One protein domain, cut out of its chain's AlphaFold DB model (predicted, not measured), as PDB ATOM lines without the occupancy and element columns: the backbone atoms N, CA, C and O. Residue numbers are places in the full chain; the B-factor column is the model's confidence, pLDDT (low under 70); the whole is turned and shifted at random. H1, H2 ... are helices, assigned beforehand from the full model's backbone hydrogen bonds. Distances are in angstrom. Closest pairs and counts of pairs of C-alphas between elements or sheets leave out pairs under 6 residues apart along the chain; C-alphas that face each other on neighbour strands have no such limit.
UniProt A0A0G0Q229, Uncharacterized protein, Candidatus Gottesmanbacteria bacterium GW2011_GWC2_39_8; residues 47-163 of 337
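AT A GLANCE: This is residues 47 to 163 of the 337 residues of an uncharacterized protein of Candidatus Gottesmanbacteria bacterium GW2011_GWC2_39_8 (UniProt A0A0G0Q229). One long helix, H6, runs through the model, with H5 packed across one side of it and H1 and H3 across the other. H4 and the short H2 pack on H3, while H7 folds back at the end of H6 onto the beginning of H1. The printed part has 117 residues, with seven named helices, H1 to H7 in chain order, and no named strand: all helix. It is compact, with a radius of gyration of the C-alphas of 14.2 A and spans of 40 by 33 by 27 A.

IN THESE COORDINATES: H1, residues 47 to 59, begins at C-alpha 47 (32.867, 4.300, -4.773) and is 18.3 A long. H2 is residues 65 to 70; H3, residues 77 to 90, is 20.0 A long. H4 is residues 100 to 110 and H5 residues 113 to 124. H6, residues 132 to 154, measures 31.6 A from C-alpha 132 (58.957, 14.784, -14.144). H7, residues 156 to 162, ends at C-alpha 162 (32.638, 0.172, -1.509).

HOW THE PARTS SIT: The hub, H6, touches H1 with residues 140 to 148 alone, closest C-alphas Cys 52 and Gly 148, 5.7 A, at a steep tilt of 59 degrees. Its residues 133 to 141 alone touch H3, closest C-alphas Lys 82 and Ala 137, 5.2 A. Its residues 136 to 143 alone touch H5, closest C-alphas Glu 120 and Val 139, 6.5 A. H6 and H7 touch only at the corner, closest C-alphas Ile 152 and Ala 159, 5.3 A. H1 touches H7 with residues 47 to 51 alone, closest C-alphas Phe 48 and Leu 162, 4.7 A. H3 touches H2, closest C-alphas Val 70 and Met 84, 5.2 A, and H4, closest C-alphas Ile 88 and Thr 103, 5.2 A. H1 and H3 are apart. Every O i to N i+4 pair is within hydrogen-bond range in H1, H3, H5, H6 and H7; H2 has 1 of 2, H4 6 of 7.

THE WHOLE: The C-alphas farthest apart, Asp 98 and Glu 157, are 40.2 A apart. The printed part has no cut and no long link. Residue 75 alone has pLDDT under 70.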
ATOM      1  N   LYS A  47      32.578   3.833  -6.142       93.94
ATOM      2  CA  LYS A  47      32.867   4.300  -4.773       93.94
ATOM      3  C   LYS A  47      34.220   3.793  -4.281       93.94
ATOM      4  O   LYS A  47      34.927   4.496  -3.562       93.94
ATOM      5  N   PHE A  48      34.607   2.587  -4.687       95.94
ATOM      6  CA  PHE A  48      35.920   2.030  -4.382       95.94
ATOM      7  C   PHE A  48      37.048   2.853  -5.008       95.94
ATOM      8  O   PHE A  48      37.989   3.232  -4.311       95.94
ATOM      9  N   TYR A  49      36.946   3.211  -6.292       92.31
ATOM     10  CA  TYR A  49      37.951   4.060  -6.929       92.31
ATOM     11  C   TYR A  49      37.944   5.492  -6.394       92.31
ATOM     12  O   TYR A  49      39.012   6.103  -6.307       92.31
ATOM     13  N   GLU A  50      36.780   6.029  -6.023       92.25
ATOM     14  CA  GLU A  50      36.686   7.299  -5.300       92.25
ATOM     15  C   GLU A  50      37.456   7.254  -3.983       92.25
ATOM     16  O   GLU A  50      38.250   8.154  -3.717       92.25
ATOM     17  N   GLU A  51      37.298   6.187  -3.201       95.12
ATOM     18  CA  GLU A  51      38.024   5.998  -1.948       95.12
ATOM     19  C   GLU A  51      39.536   5.845  -2.170       95.12
ATOM     20  O   GLU A  51      40.325   6.473  -1.460       95.12
ATOM     21  N   CYS A  52      39.966   5.072  -3.175       94.44
ATOM     22  CA  CYS A  52      41.384   4.961  -3.528       94.44
ATOM     23  C   CYS A  52      41.992   6.338  -3.816       94.44
ATOM     24  O   CYS A  52      43.032   6.692  -3.259       94.44
ATOM     25  N   TRP A  53      41.323   7.138  -4.651       92.88
ATOM     26  CA  TRP A  53      41.767   8.495  -4.954       92.88
ATOM     27  C   TRP A  53      41.718   9.408  -3.731       92.88
ATOM     28  O   TRP A  53      42.661  10.163  -3.507       92.88
ATOM     29  N   ARG A  54      40.676   9.312  -2.898       93.56
ATOM     30  CA  ARG A  54      40.571  10.071  -1.646       93.56
ATOM     31  C   ARG A  54      41.786   9.823  -0.753       93.56
ATOM     32  O   ARG A  54      42.331  10.782  -0.211       93.56
ATOM     33  N   ARG A  55      42.238   8.572  -0.622       94.38
ATOM     34  CA  ARG A  55      43.428   8.209   0.166       94.38
ATOM     35  C   ARG A  55      44.719   8.772  -0.438       94.38
ATOM     36  O   ARG A  55      45.491   9.372   0.305       94.38
ATOM     37  N   VAL A  56      44.907   8.681  -1.762       93.06
ATOM     38  CA  VAL A  56      46.050   9.317  -2.460       93.06
ATOM     39  C   VAL A  56      46.095  10.820  -2.171       93.06
ATOM     40  O   VAL A  56      47.124  11.346  -1.758       93.06
ATOM     41  N   PHE A  57      44.974  11.515  -2.363       90.81
ATOM     42  CA  PHE A  57      44.902  12.965  -2.186       90.81
ATOM     43  C   PHE A  57      45.096  13.359  -0.719       90.81
ATOM     44  O   PHE A  57      45.850  14.286  -0.441       90.81
ATOM     45  N   THR A  58      44.509  12.616   0.222       90.94
ATOM     46  CA  THR A  58      44.690  12.858   1.664       90.94
ATOM     47  C   THR A  58      46.164  12.765   2.063       90.94
ATOM     48  O   THR A  58      46.649  13.620   2.798       90.94
ATOM     49  N   GLU A  59      46.902  11.775   1.551       90.69
ATOM     50  CA  GLU A  59      48.337  11.622   1.828       90.69
ATOM     51  C   GLU A  59      49.176  12.773   1.256       90.69
ATOM     52  O   GLU A  59      50.138  13.215   1.879       90.69
ATOM     53  N   LEU A  60      48.771  13.318   0.107       89.44
ATOM     54  CA  LEU A  60      49.376  14.517  -0.479       89.44
ATOM     55  C   LEU A  60      48.967  15.818   0.240       89.44
ATOM     56  O   LEU A  60      49.460  16.894  -0.105       89.44
ATOM     57  N   GLY A  61      48.076  15.746   1.235       89.69
ATOM     58  CA  GLY A  61      47.501  16.912   1.906       89.69
ATOM     59  C   GLY A  61      46.537  17.704   1.019       89.69
ATOM     60  O   GLY A  61      46.443  18.919   1.161       89.69
ATOM     61  N   LEU A  62      45.862  17.031   0.085       88.88
ATOM     62  CA  LEU A  62      44.911  17.599  -0.868       88.88
ATOM     63  C   LEU A  62      43.472  17.169  -0.553       88.88
ATOM     64  O   LEU A  62      43.212  16.049  -0.110       88.88
ATOM     65  N   SER A  63      42.516  18.051  -0.857       85.62
ATOM     66  CA  SER A  63      41.088  17.719  -0.821       85.62
ATOM     67  C   SER A  63      40.708  16.770  -1.960       85.62
ATOM     68  O   SER A  63      41.134  16.947  -3.101       85.62
ATOM     69  N   ALA A  64      39.845  15.795  -1.671       81.00
ATOM     70  CA  ALA A  64      39.338  14.852  -2.667       81.00
ATOM     71  C   ALA A  64      38.422  15.506  -3.718       81.00
ATOM     72  O   ALA A  64      38.279  14.973  -4.818       81.00
ATOM     73  N   GLU A  65      37.842  16.674  -3.425       82.44
ATOM     74  CA  GLU A  65      37.003  17.405  -4.384       82.44
ATOM     75  C   GLU A  65      37.800  17.872  -5.610       82.44
ATOM     76  O   GLU A  65      37.266  17.903  -6.719       82.44
ATOM     77  N   TRP A  66      39.109  18.107  -5.457       82.25
ATOM     78  CA  TRP A  66      39.980  18.453  -6.578       82.25
ATOM     79  C   TRP A  66      40.018  17.371  -7.645       82.25
ATOM     80  O   TRP A  66      40.004  17.681  -8.835       82.25
ATOM     81  N   ARG A  67      39.969  16.096  -7.250       83.69
ATOM     82  CA  ARG A  67      39.952  14.980  -8.198       83.69
ATOM     83  C   ARG A  67      38.792  15.109  -9.184       83.69
ATOM     84  O   ARG A  67      39.001  14.891 -10.371       83.69
ATOM     85  N   LYS A  68      37.600  15.520  -8.740       84.94
ATOM     86  CA  LYS A  68      36.434  15.696  -9.628       84.94
ATOM     87  C   LYS A  68      36.631  16.819 -10.653       84.94
ATOM     88  O   LYS A  68      35.995  16.797 -11.702       84.94
ATOM     89  N   MET A  69      37.512  17.779 -10.369       85.25
ATOM     90  CA  MET A  69      37.793  18.908 -11.257       85.25
ATOM     91  C   MET A  69      38.806  18.589 -12.354       85.25
ATOM     92  O   MET A  69      38.706  19.176 -13.427       85.25
ATOM     93  N   VAL A  70      39.764  17.687 -12.110       86.06
ATOM     94  CA  VAL A  70      40.894  17.443 -13.033       86.06
ATOM     95  C   VAL A  70      40.979  16.012 -13.571       86.06
ATOM     96  O   VAL A  70      41.559  15.785 -14.636       86.06
ATOM     97  N   TYR A  71      40.395  15.033 -12.879       88.88
ATOM     98  CA  TYR A  71      40.437  13.633 -13.289       88.88
ATOM     99  C   TYR A  71      39.208  13.257 -14.117       88.88
ATOM    100  O   TYR A  71      38.069  13.351 -13.662       88.88
ATOM    101  N   LYS A  72      39.460  12.712 -15.305       85.44
ATOM    102  CA  LYS A  72      38.473  12.022 -16.135       85.44
ATOM    103  C   LYS A  72      39.115  10.737 -16.639       85.44
ATOM    104  O   LYS A  72      40.261  10.770 -17.079       85.44
ATOM    105  N   PHE A  73      38.390   9.622 -16.558       81.12
ATOM    106  CA  PHE A  73      38.876   8.368 -17.125       81.12
ATOM    107  C   PHE A  73      38.899   8.452 -18.656       81.12
ATOM    108  O   PHE A  73      37.895   8.831 -19.261       81.12
ATOM    109  N   ASP A  74      40.012   8.043 -19.255       73.31
ATOM    110  CA  ASP A  74      40.303   8.112 -20.685       73.31
ATOM    111  C   ASP A  74      41.054   6.849 -21.154       73.31
ATOM    112  O   ASP A  74      42.284   6.779 -21.115       73.31
ATOM    113  N   GLY A  75      40.297   5.807 -21.521       69.19
ATOM    114  CA  GLY A  75      40.788   4.528 -22.064       69.19
ATOM    115  C   GLY A  75      41.533   3.613 -21.077       69.19
ATOM    116  O   GLY A  75      41.125   2.467 -20.870       69.19
ATOM    117  N   SER A  76      42.602   4.117 -20.456       74.81
ATOM    118  CA  SER A  76      43.460   3.430 -19.483       74.81
ATOM    119  C   SER A  76      43.755   4.316 -18.275       74.81
ATOM    120  O   SER A  76      43.702   5.550 -18.357       74.81
ATOM    121  N   LEU A  77      44.110   3.710 -17.138       81.38
ATOM    122  CA  LEU A  77      44.467   4.467 -15.937       81.38
ATOM    123  C   LEU A  77      45.664   5.387 -16.199       81.38
ATOM    124  O   LEU A  77      45.624   6.568 -15.861       81.38
ATOM    125  N   THR A  78      46.705   4.864 -16.845       79.75
ATOM    126  CA  THR A  78      47.932   5.616 -17.120       79.75
ATOM    127  C   THR A  78      47.655   6.868 -17.963       79.75
ATOM    128  O   THR A  78      48.137   7.951 -17.629       79.75
ATOM    129  N   ASN A  79      46.841   6.756 -19.018       81.62
ATOM    130  CA  ASN A  79      46.481   7.902 -19.861       81.62
ATOM    131  C   ASN A  79      45.577   8.892 -19.119       81.62
ATOM    132  O   ASN A  79      45.804  10.100 -19.181       81.62
ATOM    133  N   SER A  80      44.630   8.385 -18.327       87.38
ATOM    134  CA  SER A  80      43.750   9.208 -17.486       87.38
ATOM    135  C   SER A  80      44.544  10.085 -16.512       87.38
ATOM    136  O   SER A  80      44.253  11.270 -16.347       87.38
ATOM    137  N   VAL A  81      45.571   9.514 -15.871       90.56
ATOM    138  CA  VAL A  81      46.417  10.236 -14.913       90.56
ATOM    139  C   VAL A  81      47.352  11.216 -15.625       90.56
ATOM    140  O   VAL A  81      47.523  12.331 -15.139       90.56
ATOM    141  N   LYS A  82      47.893  10.872 -16.801       89.25
ATOM    142  CA  LYS A  82      48.648  11.831 -17.631       89.25
ATOM    143  C   LYS A  82      47.794  13.036 -18.025       89.25
ATOM    144  O   LYS A  82      48.227  14.167 -17.849       89.25
ATOM    145  N   ALA A  83      46.566  12.806 -18.489       89.62
ATOM    146  CA  ALA A  83      45.641  13.881 -18.841       89.62
ATOM    147  C   ALA A  83      45.257  14.734 -17.621       89.62
ATOM    148  O   ALA A  83      45.129  15.951 -17.727       89.62
ATOM    149  N   MET A  84      45.091  14.111 -16.449       92.62
ATOM    150  CA  MET A  84      44.889  14.831 -15.189       92.62
ATOM    151  C   MET A  84      46.080  15.742 -14.867       92.62
ATOM    152  O   MET A  84      45.870  16.894 -14.508       92.62
ATOM    153  N   ILE A  85      47.310  15.247 -15.017       91.56
ATOM    154  CA  ILE A  85      48.519  16.046 -14.806       91.56
ATOM    155  C   ILE A  85      48.602  17.215 -15.789       91.56
ATOM    156  O   ILE A  85      48.823  18.337 -15.343       91.56
ATOM    157  N   GLY A  86      48.345  16.984 -17.080       90.50
ATOM    158  CA  GLY A  86      48.330  18.055 -18.081       90.50
ATOM    159  C   GLY A  86      47.374  19.186 -17.696       90.50
ATOM    160  O   GLY A  86      47.779  20.341 -17.639       90.50
ATOM    161  N   ARG A  87      46.146  18.848 -17.281       91.81
ATOM    162  CA  ARG A  87      45.156  19.829 -16.794       91.81
ATOM    163  C   ARG A  87      45.625  20.619 -15.573       91.81
ATOM    164  O   ARG A  87      45.383  21.817 -15.481       91.81
ATOM    165  N   ILE A  88      46.294  19.954 -14.629       90.38
ATOM    166  CA  ILE A  88      46.850  20.605 -13.436       90.38
ATOM    167  C   ILE A  88      47.926  21.622 -13.842       90.38
ATOM    168  O   ILE A  88      47.911  22.751 -13.357       90.38
ATOM    169  N   ILE A  89      48.820  21.254 -14.756       89.38
ATOM    170  CA  ILE A  89      49.906  22.126 -15.225       89.38
ATOM    171  C   ILE A  89      49.363  23.309 -16.026       89.38
ATOM    172  O   ILE A  89      49.777  24.444 -15.808       89.38
ATOM    173  N   GLU A  90      48.407  23.053 -16.916       90.81
ATOM    174  CA  GLU A  90      47.746  24.076 -17.731       90.81
ATOM    175  C   GLU A  90      46.835  24.998 -16.907       90.81
ATOM    176  O   GLU A  90      46.454  26.067 -17.377       90.81
ATOM    177  N   GLY A  91      46.484  24.605 -15.678       90.19
ATOM    178  CA  GLY A  91      45.589  25.378 -14.826       90.19
ATOM    179  C   GLY A  91      44.138  25.340 -15.280       90.19
ATOM    180  O   GLY A  91      43.422  26.315 -15.087       90.19
ATOM    181  N   VAL A  92      43.691  24.223 -15.862       91.75
ATOM    182  CA  VAL A  92      42.331  24.072 -16.394       91.75
ATOM    183  C   VAL A  92      41.597  22.880 -15.788       91.75
ATOM    184  O   VAL A  92      42.192  21.873 -15.406       91.75
ATOM    185  N   ASN A  93      40.272  22.971 -15.690       90.38
ATOM    186  CA  ASN A  93      39.437  21.850 -15.254       90.38
ATOM    187  C   ASN A  93      39.070  20.918 -16.433       90.38
ATOM    188  O   ASN A  93      39.438  21.141 -17.584       90.38
ATOM    189  N   ILE A  94      38.290  19.863 -16.171       89.19
ATOM    190  CA  ILE A  94      37.800  18.926 -17.204       89.19
ATOM    191  C   ILE A  94      36.967  19.571 -18.330       89.19
ATOM    192  O   ILE A  94      36.790  18.939 -19.370       89.19
ATOM    193  N   LYS A  95      36.433  20.780 -18.124       89.88
ATOM    194  CA  LYS A  95      35.667  21.564 -19.107       89.88
ATOM    195  C   LYS A  95      36.522  22.611 -19.833       89.88
ATOM    196  O   LYS A  95      36.040  23.188 -20.801       89.88
ATOM    197  N   GLY A  96      37.763  22.829 -19.395       87.81
ATOM    198  CA  GLY A  96      38.644  23.875 -19.910       87.81
ATOM    199  C   GLY A  96      38.527  25.222 -19.188       87.81
ATOM    200  O   GLY A  96      39.102  26.194 -19.665       87.81
ATOM    201  N   ASP A  97      37.807  25.303 -18.063       90.44
ATOM    202  CA  ASP A  97      37.719  26.547 -17.285       90.44
ATOM    203  C   ASP A  97      39.012  26.775 -16.484       90.44
ATOM    204  O   ASP A  97      39.569  25.817 -15.936       90.44
ATOM    205  N   ASP A  98      39.442  28.035 -16.373       91.19
ATOM    206  CA  ASP A  98      40.623  28.447 -15.601       91.19
ATOM    207  C   ASP A  98      40.433  28.186 -14.099       91.19
ATOM    208  O   ASP A  98      39.478  28.643 -13.464       91.19
ATOM    209  N   ILE A  99      41.372  27.429 -13.543       87.69
ATOM    210  CA  ILE A  99      41.490  27.061 -12.132       87.69
ATOM    211  C   ILE A  99      42.945  27.200 -11.644       87.69
ATOM    212  O   ILE A  99      43.336  26.558 -10.670       87.69
ATOM    213  N   SER A 100      43.751  28.034 -12.305       86.25
ATOM    214  CA  SER A 100      45.198  28.206 -12.084       86.25
ATOM    215  C   SER A 100      45.603  28.440 -10.621       86.25
ATOM    216  O   SER A 100      46.566  27.847 -10.134       86.25
ATOM    217  N   VAL A 101      44.829  29.237  -9.877       79.81
ATOM    218  CA  VAL A 101      45.063  29.499  -8.440       79.81
ATOM    219  C   VAL A 101      45.044  28.206  -7.616       79.81
ATOM    220  O   VAL A 101      45.842  28.025  -6.700       79.81
ATOM    221  N   ILE A 102      44.136  27.292  -7.951       78.81
ATOM    222  CA  ILE A 102      43.974  26.006  -7.271       78.81
ATOM    223  C   ILE A 102      45.086  25.044  -7.702       78.81
ATOM    224  O   ILE A 102      45.635  24.301  -6.886       78.81
ATOM    225  N   THR A 103      45.432  25.035  -8.990       81.44
ATOM    226  CA  THR A 103      46.391  24.063  -9.513       81.44
ATOM    227  C   THR A 103      47.837  24.369  -9.150       81.44
ATOM    228  O   THR A 103      48.635  23.434  -9.108       81.44
ATOM    229  N   GLU A 104      48.191  25.612  -8.808       83.31
ATOM    230  CA  GLU A 104      49.521  25.932  -8.270       83.31
ATOM    231  C   GLU A 104      49.779  25.186  -6.948       83.31
ATOM    232  O   GLU A 104      50.848  24.601  -6.739       83.31
ATOM    233  N   GLU A 105      48.779  25.150  -6.063       82.88
ATOM    234  CA  GLU A 105      48.853  24.406  -4.804       82.88
ATOM    235  C   GLU A 105      48.947  22.898  -5.060       82.88
ATOM    236  O   GLU A 105      49.826  22.223  -4.514       82.88
ATOM    237  N   ILE A 106      48.087  22.377  -5.939       85.38
ATOM    238  CA  ILE A 106      48.062  20.954  -6.300       85.38
ATOM    239  C   ILE A 106      49.401  20.523  -6.911       85.38
ATOM    240  O   ILE A 106      49.953  19.491  -6.521       85.38
ATOM    241  N   SER A 107      49.958  21.332  -7.812       86.88
ATOM    242  CA  SER A 107      51.240  21.075  -8.471       86.88
ATOM    243  C   SER A 107      52.370  20.956  -7.453       86.88
ATOM    244  O   SER A 107      53.130  19.991  -7.492       86.88
ATOM    245  N   LYS A 108      52.450  21.867  -6.473       88.31
ATOM    246  CA  LYS A 108      53.480  21.811  -5.416       88.31
ATOM    247  C   LYS A 108      53.420  20.521  -4.594       88.31
ATOM    248  O   LYS A 108      54.453  20.068  -4.104       88.31
ATOM    249  N   LYS A 109      52.231  19.938  -4.418       89.12
ATOM    250  CA  LYS A 109      52.047  18.677  -3.684       89.12
ATOM    251  C   LYS A 109      52.370  17.461  -4.548       89.12
ATOM    252  O   LYS A 109      53.151  16.619  -4.119       89.12
ATOM    253  N   ILE A 110      51.814  17.389  -5.759       86.94
ATOM    254  CA  ILE A 110      52.013  16.258  -6.681       86.94
ATOM    255  C   ILE A 110      53.465  16.168  -7.150       86.94
ATOM    256  O   ILE A 110      54.034  15.080  -7.169       86.94
ATOM    257  N   PHE A 111      54.081  17.303  -7.481       88.75
ATOM    258  CA  PHE A 111      55.464  17.376  -7.952       88.75
ATOM    259  C   PHE A 111      56.478  17.556  -6.824       88.75
ATOM    260  O   PHE A 111      57.620  17.941  -7.073       88.75
ATOM    261  N   ASN A 112      56.095  17.272  -5.575       89.88
ATOM    262  CA  ASN A 112      57.035  17.315  -4.466       89.88
ATOM    263  C   ASN A 112      58.145  16.264  -4.691       89.88
ATOM    264  O   ASN A 112      57.864  15.062  -4.658       89.88
ATOM    265  N   PRO A 113      59.416  16.676  -4.876       86.50
ATOM    266  CA  PRO A 113      60.492  15.763  -5.259       86.50
ATOM    267  C   PRO A 113      60.861  14.770  -4.151       86.50
ATOM    268  O   PRO A 113      61.387  13.696  -4.444       86.50
ATOM    269  N   VAL A 114      60.591  15.111  -2.885       89.44
ATOM    270  CA  VAL A 114      60.824  14.215  -1.747       89.44
ATOM    271  C   VAL A 114      59.792  13.095  -1.762       89.44
ATOM    272  O   VAL A 114      60.176  11.928  -1.762       89.44
ATOM    273  N   TRP A 115      58.505  13.446  -1.839       91.12
ATOM    274  CA  TRP A 115      57.426  12.458  -1.864       91.12
ATOM    275  C   TRP A 115      57.515  11.565  -3.106       91.12
ATOM    276  O   TRP A 115      57.520  10.343  -2.981       91.12
ATOM    277  N   LEU A 116      57.688  12.157  -4.296       90.56
ATOM    278  CA  LEU A 116      57.853  11.396  -5.536       90.56
ATOM    279  C   LEU A 116      59.062  10.462  -5.467       90.56
ATOM    280  O   LEU A 116      58.938   9.282  -5.774       90.56
ATOM    281  N   GLY A 117      60.217  10.960  -5.015       90.88
ATOM    282  CA  GLY A 117      61.424  10.145  -4.903       90.88
ATOM    283  C   GLY A 117      61.282   8.984  -3.914       90.88
ATOM    284  O   GLY A 117      61.823   7.911  -4.166       90.88
ATOM    285  N   GLN A 118      60.546   9.175  -2.814       92.69
ATOM    286  CA  GLN A 118      60.226   8.101  -1.869       92.69
ATOM    287  C   GLN A 118      59.324   7.048  -2.515       92.69
ATOM    288  O   GLN A 118      59.669   5.868  -2.497       92.69
ATOM    289  N   LYS A 119      58.224   7.462  -3.158       93.56
ATOM    290  CA  LYS A 119      57.303   6.531  -3.828       93.56
ATOM    291  C   LYS A 119      57.948   5.782  -4.985       93.56
ATOM    292  O   LYS A 119      57.684   4.599  -5.151       93.56
ATOM    293  N   GLU A 120      58.830   6.414  -5.749       93.56
ATOM    294  CA  GLU A 120      59.586   5.726  -6.799       93.56
ATOM    295  C   GLU A 120      60.424   4.572  -6.226       93.56
ATOM    296  O   GLU A 120      60.365   3.452  -6.730       93.56
ATOM    297  N   VAL A 121      61.149   4.815  -5.131       93.25
ATOM    298  CA  VAL A 121      61.955   3.777  -4.475       93.25
ATOM    299  C   VAL A 121      61.073   2.695  -3.850       93.25
ATOM    300  O   VAL A 121      61.363   1.516  -4.028       93.25
ATOM    301  N   GLU A 122      59.987   3.067  -3.167       93.06
ATOM    302  CA  GLU A 122      59.034   2.111  -2.580       93.06
ATOM    303  C   GLU A 122      58.423   1.181  -3.638       93.06
ATOM    304  O   GLU A 122      58.260  -0.013  -3.394       93.06
ATOM    305  N   MET A 123      58.082   1.721  -4.810       90.75
ATOM    306  CA  MET A 123      57.338   0.994  -5.838       90.75
ATOM    307  C   MET A 123      58.220   0.253  -6.844       90.75
ATOM    308  O   MET A 123      57.831  -0.811  -7.323       90.75
ATOM    309  N   TYR A 124      59.386   0.806  -7.181       92.88
ATOM    310  CA  TYR A 124      60.249   0.288  -8.249       92.88
ATOM    311  C   TYR A 124      61.654  -0.091  -7.772       92.88
ATOM    312  O   TYR A 124      62.457  -0.571  -8.570       92.88
ATOM    313  N   GLY A 125      61.988   0.138  -6.499       93.81
ATOM    314  CA  GLY A 125      63.321  -0.113  -5.941       93.81
ATOM    315  C   GLY A 125      64.395   0.893  -6.374       93.81
ATOM    316  O   GLY A 125      65.539   0.791  -5.937       93.81
ATOM    317  N   ALA A 126      64.050   1.869  -7.217       92.88
ATOM    318  CA  ALA A 126      64.957   2.894  -7.720       92.88
ATOM    319  C   ALA A 126      64.187   4.158  -8.125       92.88
ATOM    320  O   ALA A 126      62.984   4.117  -8.382       92.88
ATOM    321  N   LYS A 127      64.905   5.282  -8.221       90.44
ATOM    322  CA  LYS A 127      64.355   6.506  -8.812       90.44
ATOM    323  C   LYS A 127      64.164   6.328 -10.311       90.44
ATOM    324  O   LYS A 127      64.991   5.701 -10.972       90.44
ATOM    325  N   LEU A 128      63.092   6.907 -10.835       88.75
ATOM    326  CA  LEU A 128      62.817   6.871 -12.265       88.75
ATOM    327  C   LEU A 128      63.574   7.993 -12.984       88.75
ATOM    328  O   LEU A 128      63.666   9.120 -12.495       88.75
ATOM    329  N   GLU A 129      64.083   7.686 -14.172       88.19
ATOM    330  CA  GLU A 129      64.657   8.675 -15.082       88.19
ATOM    331  C   GLU A 129      63.587   9.252 -16.016       88.19
ATOM    332  O   GLU A 129      62.535   8.646 -16.240       88.19
ATOM    333  N   GLY A 130      63.870  10.427 -16.579       86.69
ATOM    334  CA  GLY A 130      63.025  11.077 -17.577       86.69
ATOM    335  C   GLY A 130      62.200  12.242 -17.042       86.69
ATOM    336  O   GLY A 130      62.481  12.803 -15.980       86.69
ATOM    337  N   ASP A 131      61.202  12.610 -17.839       88.06
ATOM    338  CA  ASP A 131      60.356  13.777 -17.628       88.06
ATOM    339  C   ASP A 131      59.587  13.708 -16.283       88.06
ATOM    340  O   ASP A 131      58.963  12.678 -15.991       88.06
ATOM    341  N   PRO A 132      59.625  14.768 -15.447       85.19
ATOM    342  CA  PRO A 132      58.957  14.784 -14.144       85.19
ATOM    343  C   PRO A 132      57.446  14.540 -14.203       85.19
ATOM    344  O   PRO A 132      56.902  13.908 -13.298       85.19
ATOM    345  N   GLU A 133      56.767  14.996 -15.254       87.12
ATOM    346  CA  GLU A 133      55.320  14.859 -15.423       87.12
ATOM    347  C   GLU A 133      54.953  13.417 -15.751       87.12
ATOM    348  O   GLU A 133      54.062  12.827 -15.134       87.12
ATOM    349  N   VAL A 134      55.708  12.806 -16.667       86.56
ATOM    350  CA  VAL A 134      55.549  11.391 -17.023       86.56
ATOM    351  C   VAL A 134      55.814  10.495 -15.816       86.56
ATOM    352  O   VAL A 134      55.071   9.538 -15.571       86.56
ATOM    353  N   ARG A 135      56.853  10.811 -15.040       89.25
ATOM    354  CA  ARG A 135      57.183  10.096 -13.805       89.25
ATOM    355  C   ARG A 135      56.084  10.236 -12.761       89.25
ATOM    356  O   ARG A 135      55.614   9.219 -12.254       89.25
ATOM    357  N   ALA A 136      55.635  11.458 -12.479       89.69
ATOM    358  CA  ALA A 136      54.559  11.712 -11.528       89.69
ATOM    359  C   ALA A 136      53.264  11.000 -11.937       89.69
ATOM    360  O   ALA A 136      52.620  10.381 -11.091       89.69
ATOM    361  N   ALA A 137      52.918  11.001 -13.231       90.00
ATOM    362  CA  ALA A 137      51.735  10.301 -13.729       90.00
ATOM    363  C   ALA A 137      51.812   8.801 -13.442       90.00
ATOM    364  O   ALA A 137      50.853   8.195 -12.964       90.00
ATOM    365  N   ARG A 138      52.976   8.205 -13.711       89.62
ATOM    366  CA  ARG A 138      53.212   6.782 -13.479       89.62
ATOM    367  C   ARG A 138      53.161   6.438 -11.992       89.62
ATOM    368  O   ARG A 138      52.474   5.497 -11.611       89.62
ATOM    369  N   VAL A 139      53.849   7.214 -11.154       92.44
ATOM    370  CA  VAL A 139      53.860   7.029  -9.696       92.44
ATOM    371  C   VAL A 139      52.450   7.149  -9.126       92.44
ATOM    372  O   VAL A 139      52.032   6.267  -8.387       92.44
ATOM    373  N   LEU A 140      51.680   8.176  -9.495       92.69
ATOM    374  CA  LEU A 140      50.310   8.356  -9.004       92.69
ATOM    375  C   LEU A 140      49.369   7.232  -9.444       92.69
ATOM    376  O   LEU A 140      48.585   6.749  -8.628       92.69
ATOM    377  N   ALA A 141      49.440   6.811 -10.711       90.75
ATOM    378  CA  ALA A 141      48.626   5.714 -11.229       90.75
ATOM    379  C   ALA A 141      48.912   4.410 -10.474       90.75
ATOM    380  O   ALA A 141      47.995   3.779  -9.946       90.75
ATOM    381  N   ASP A 142      50.187   4.039 -10.365       92.25
ATOM    382  CA  ASP A 142      50.573   2.789  -9.722       92.25
ATOM    383  C   ASP A 142      50.318   2.863  -8.206       92.25
ATOM    384  O   ASP A 142      49.889   1.878  -7.598       92.25
ATOM    385  N   TYR A 143      50.511   4.028  -7.579       94.31
ATOM    386  CA  TYR A 143      50.232   4.215  -6.157       94.31
ATOM    387  C   TYR A 143      48.733   4.122  -5.843       94.31
ATOM    388  O   TYR A 143      48.343   3.473  -4.870       94.31
ATOM    389  N   LYS A 144      47.869   4.682  -6.699       93.56
ATOM    390  CA  LYS A 144      46.413   4.489  -6.606       93.56
ATOM    391  C   LYS A 144      46.044   3.005  -6.680       93.56
ATOM    392  O   LYS A 144      45.199   2.547  -5.911       93.56
ATOM    393  N   GLU A 145      46.669   2.249  -7.583       92.88
ATOM    394  CA  GLU A 145      46.428   0.806  -7.722       92.88
ATOM    395  C   GLU A 145      46.926   0.015  -6.509       92.88
ATOM    396  O   GLU A 145      46.248  -0.909  -6.066       92.88
ATOM    397  N   SER A 146      48.066   0.392  -5.922       94.62
ATOM    398  CA  SER A 146      48.588  -0.272  -4.721       94.62
ATOM    399  C   SER A 146      47.690  -0.045  -3.501       94.62
ATOM    400  O   SER A 146      47.460  -0.975  -2.728       94.62
ATOM    401  N   ILE A 147      47.109   1.153  -3.353       95.44
ATOM    402  CA  ILE A 147      46.077   1.428  -2.344       95.44
ATOM    403  C   ILE A 147      44.852   0.544  -2.574       95.44
ATOM    404  O   ILE A 147      44.372  -0.065  -1.620       95.44
ATOM    405  N   GLY A 148      44.363   0.455  -3.814       95.69
ATOM    406  CA  GLY A 148      43.236  -0.414  -4.156       95.69
ATOM    407  C   GLY A 148      43.509  -1.871  -3.788       95.69
ATOM    408  O   GLY A 148      42.736  -2.469  -3.043       95.69
ATOM    409  N   LYS A 149      44.658  -2.406  -4.210       96.19
ATOM    410  CA  LYS A 149      45.079  -3.773  -3.886       96.19
ATOM    411  C   LYS A 149      45.105  -4.020  -2.378       96.19
ATOM    412  O   LYS A 149      44.490  -4.981  -1.928       96.19
ATOM    413  N   ARG A 150      45.759  -3.138  -1.607       96.00
ATOM    414  CA  ARG A 150      45.808  -3.240  -0.137       96.00
ATOM    415  C   ARG A 150      44.419  -3.215   0.479       96.00
ATOM    416  O   ARG A 150      44.132  -4.046   1.324       96.00
ATOM    417  N   MET A 151      43.533  -2.333   0.024       97.06
ATOM    418  CA  MET A 151      42.166  -2.265   0.543       97.06
ATOM    419  C   MET A 151      41.397  -3.571   0.298       97.06
ATOM    420  O   MET A 151      40.708  -4.045   1.193       97.06
ATOM    421  N   ILE A 152      41.558  -4.199  -0.871       97.62
ATOM    422  CA  ILE A 152      40.926  -5.494  -1.177       97.62
ATOM    423  C   ILE A 152      41.483  -6.611  -0.281       97.62
ATOM    424  O   ILE A 152      40.728  -7.470   0.171       97.62
ATOM    425  N   THR A 153      42.796  -6.618  -0.031       95.44
ATOM    426  CA  THR A 153      43.469  -7.714   0.684       95.44
ATOM    427  C   THR A 153      43.468  -7.565   2.204       95.44
ATOM    428  O   THR A 153      43.369  -8.563   2.910       95.44
ATOM    429  N   GLU A 154      43.609  -6.344   2.711       97.00
ATOM    430  CA  GLU A 154      43.785  -6.030   4.136       97.00
ATOM    431  C   GLU A 154      42.477  -5.546   4.780       97.00
ATOM    432  O   GLU A 154      42.258  -5.767   5.969       97.00
ATOM    433  N   GLU A 155      41.572  -4.941   4.000       97.44
ATOM    434  CA  GLU A 155      40.280  -4.409   4.460       97.44
ATOM    435  C   GLU A 155      39.094  -5.002   3.654       97.44
ATOM    436  O   GLU A 155      38.256  -4.254   3.137       97.44
ATOM    437  N   PRO A 156      38.972  -6.341   3.523       97.00
ATOM    438  CA  PRO A 156      38.066  -6.979   2.561       97.00
ATOM    439  C   PRO A 156      36.591  -6.597   2.735       97.00
ATOM    440  O   PRO A 156      35.878  -6.428   1.751       97.00
ATOM    441  N   GLU A 157      36.117  -6.416   3.969       97.69
ATOM    442  CA  GLU A 157      34.725  -6.015   4.220       97.69
ATOM    443  C   GLU A 157      34.458  -4.566   3.797       97.69
ATOM    444  O   GLU A 157      33.421  -4.273   3.201       97.69
ATOM    445  N   ARG A 158      35.432  -3.667   3.994       97.19
ATOM    446  CA  ARG A 158      35.354  -2.294   3.483       97.19
ATOM    447  C   ARG A 158      35.396  -2.276   1.958       97.19
ATOM    448  O   ARG A 158      34.647  -1.527   1.336       97.19
ATOM    449  N   ALA A 159      36.234  -3.116   1.351       97.56
ATOM    450  CA  ALA A 159      36.268  -3.274  -0.097       97.56
ATOM    451  C   ALA A 159      34.916  -3.764  -0.641       97.56
ATOM    452  O   ALA A 159      34.441  -3.208  -1.626       97.56
ATOM    453  N   LYS A 160      34.251  -4.720   0.026       97.62
ATOM    454  CA  LYS A 160      32.908  -5.186  -0.366       97.62
ATOM    455  C   LYS A 160      31.826  -4.122  -0.219       97.62
ATOM    456  O   LYS A 160      30.922  -4.072  -1.044       97.62
ATOM    457  N   GLU A 161      31.899  -3.293   0.819       97.81
ATOM    458  CA  GLU A 161      30.964  -2.180   1.023       97.81
ATOM    459  C   GLU A 161      31.093  -1.128  -0.090       97.81
ATOM    460  O   GLU A 161      30.099  -0.592  -0.580       97.81
ATOM    461  N   LEU A 162      32.331  -0.834  -0.494       97.56
ATOM    462  CA  LEU A 162      32.638   0.172  -1.509       97.56
ATOM    463  C   LEU A 162      32.492  -0.335  -2.943       97.56
ATOM    464  O   LEU A 162      32.269   0.469  -3.843       97.56
ATOM    465  N   ALA A 163      32.661  -1.632  -3.160       97.38
ATOM    466  CA  ALA A 163      32.596  -2.259  -4.468       97.38
ATOM    467  C   ALA A 163      31.807  -3.567  -4.407       97.38
ATOM    468  O   ALA A 163      32.393  -4.619  -4.631       97.38
TER     469      ALA A 163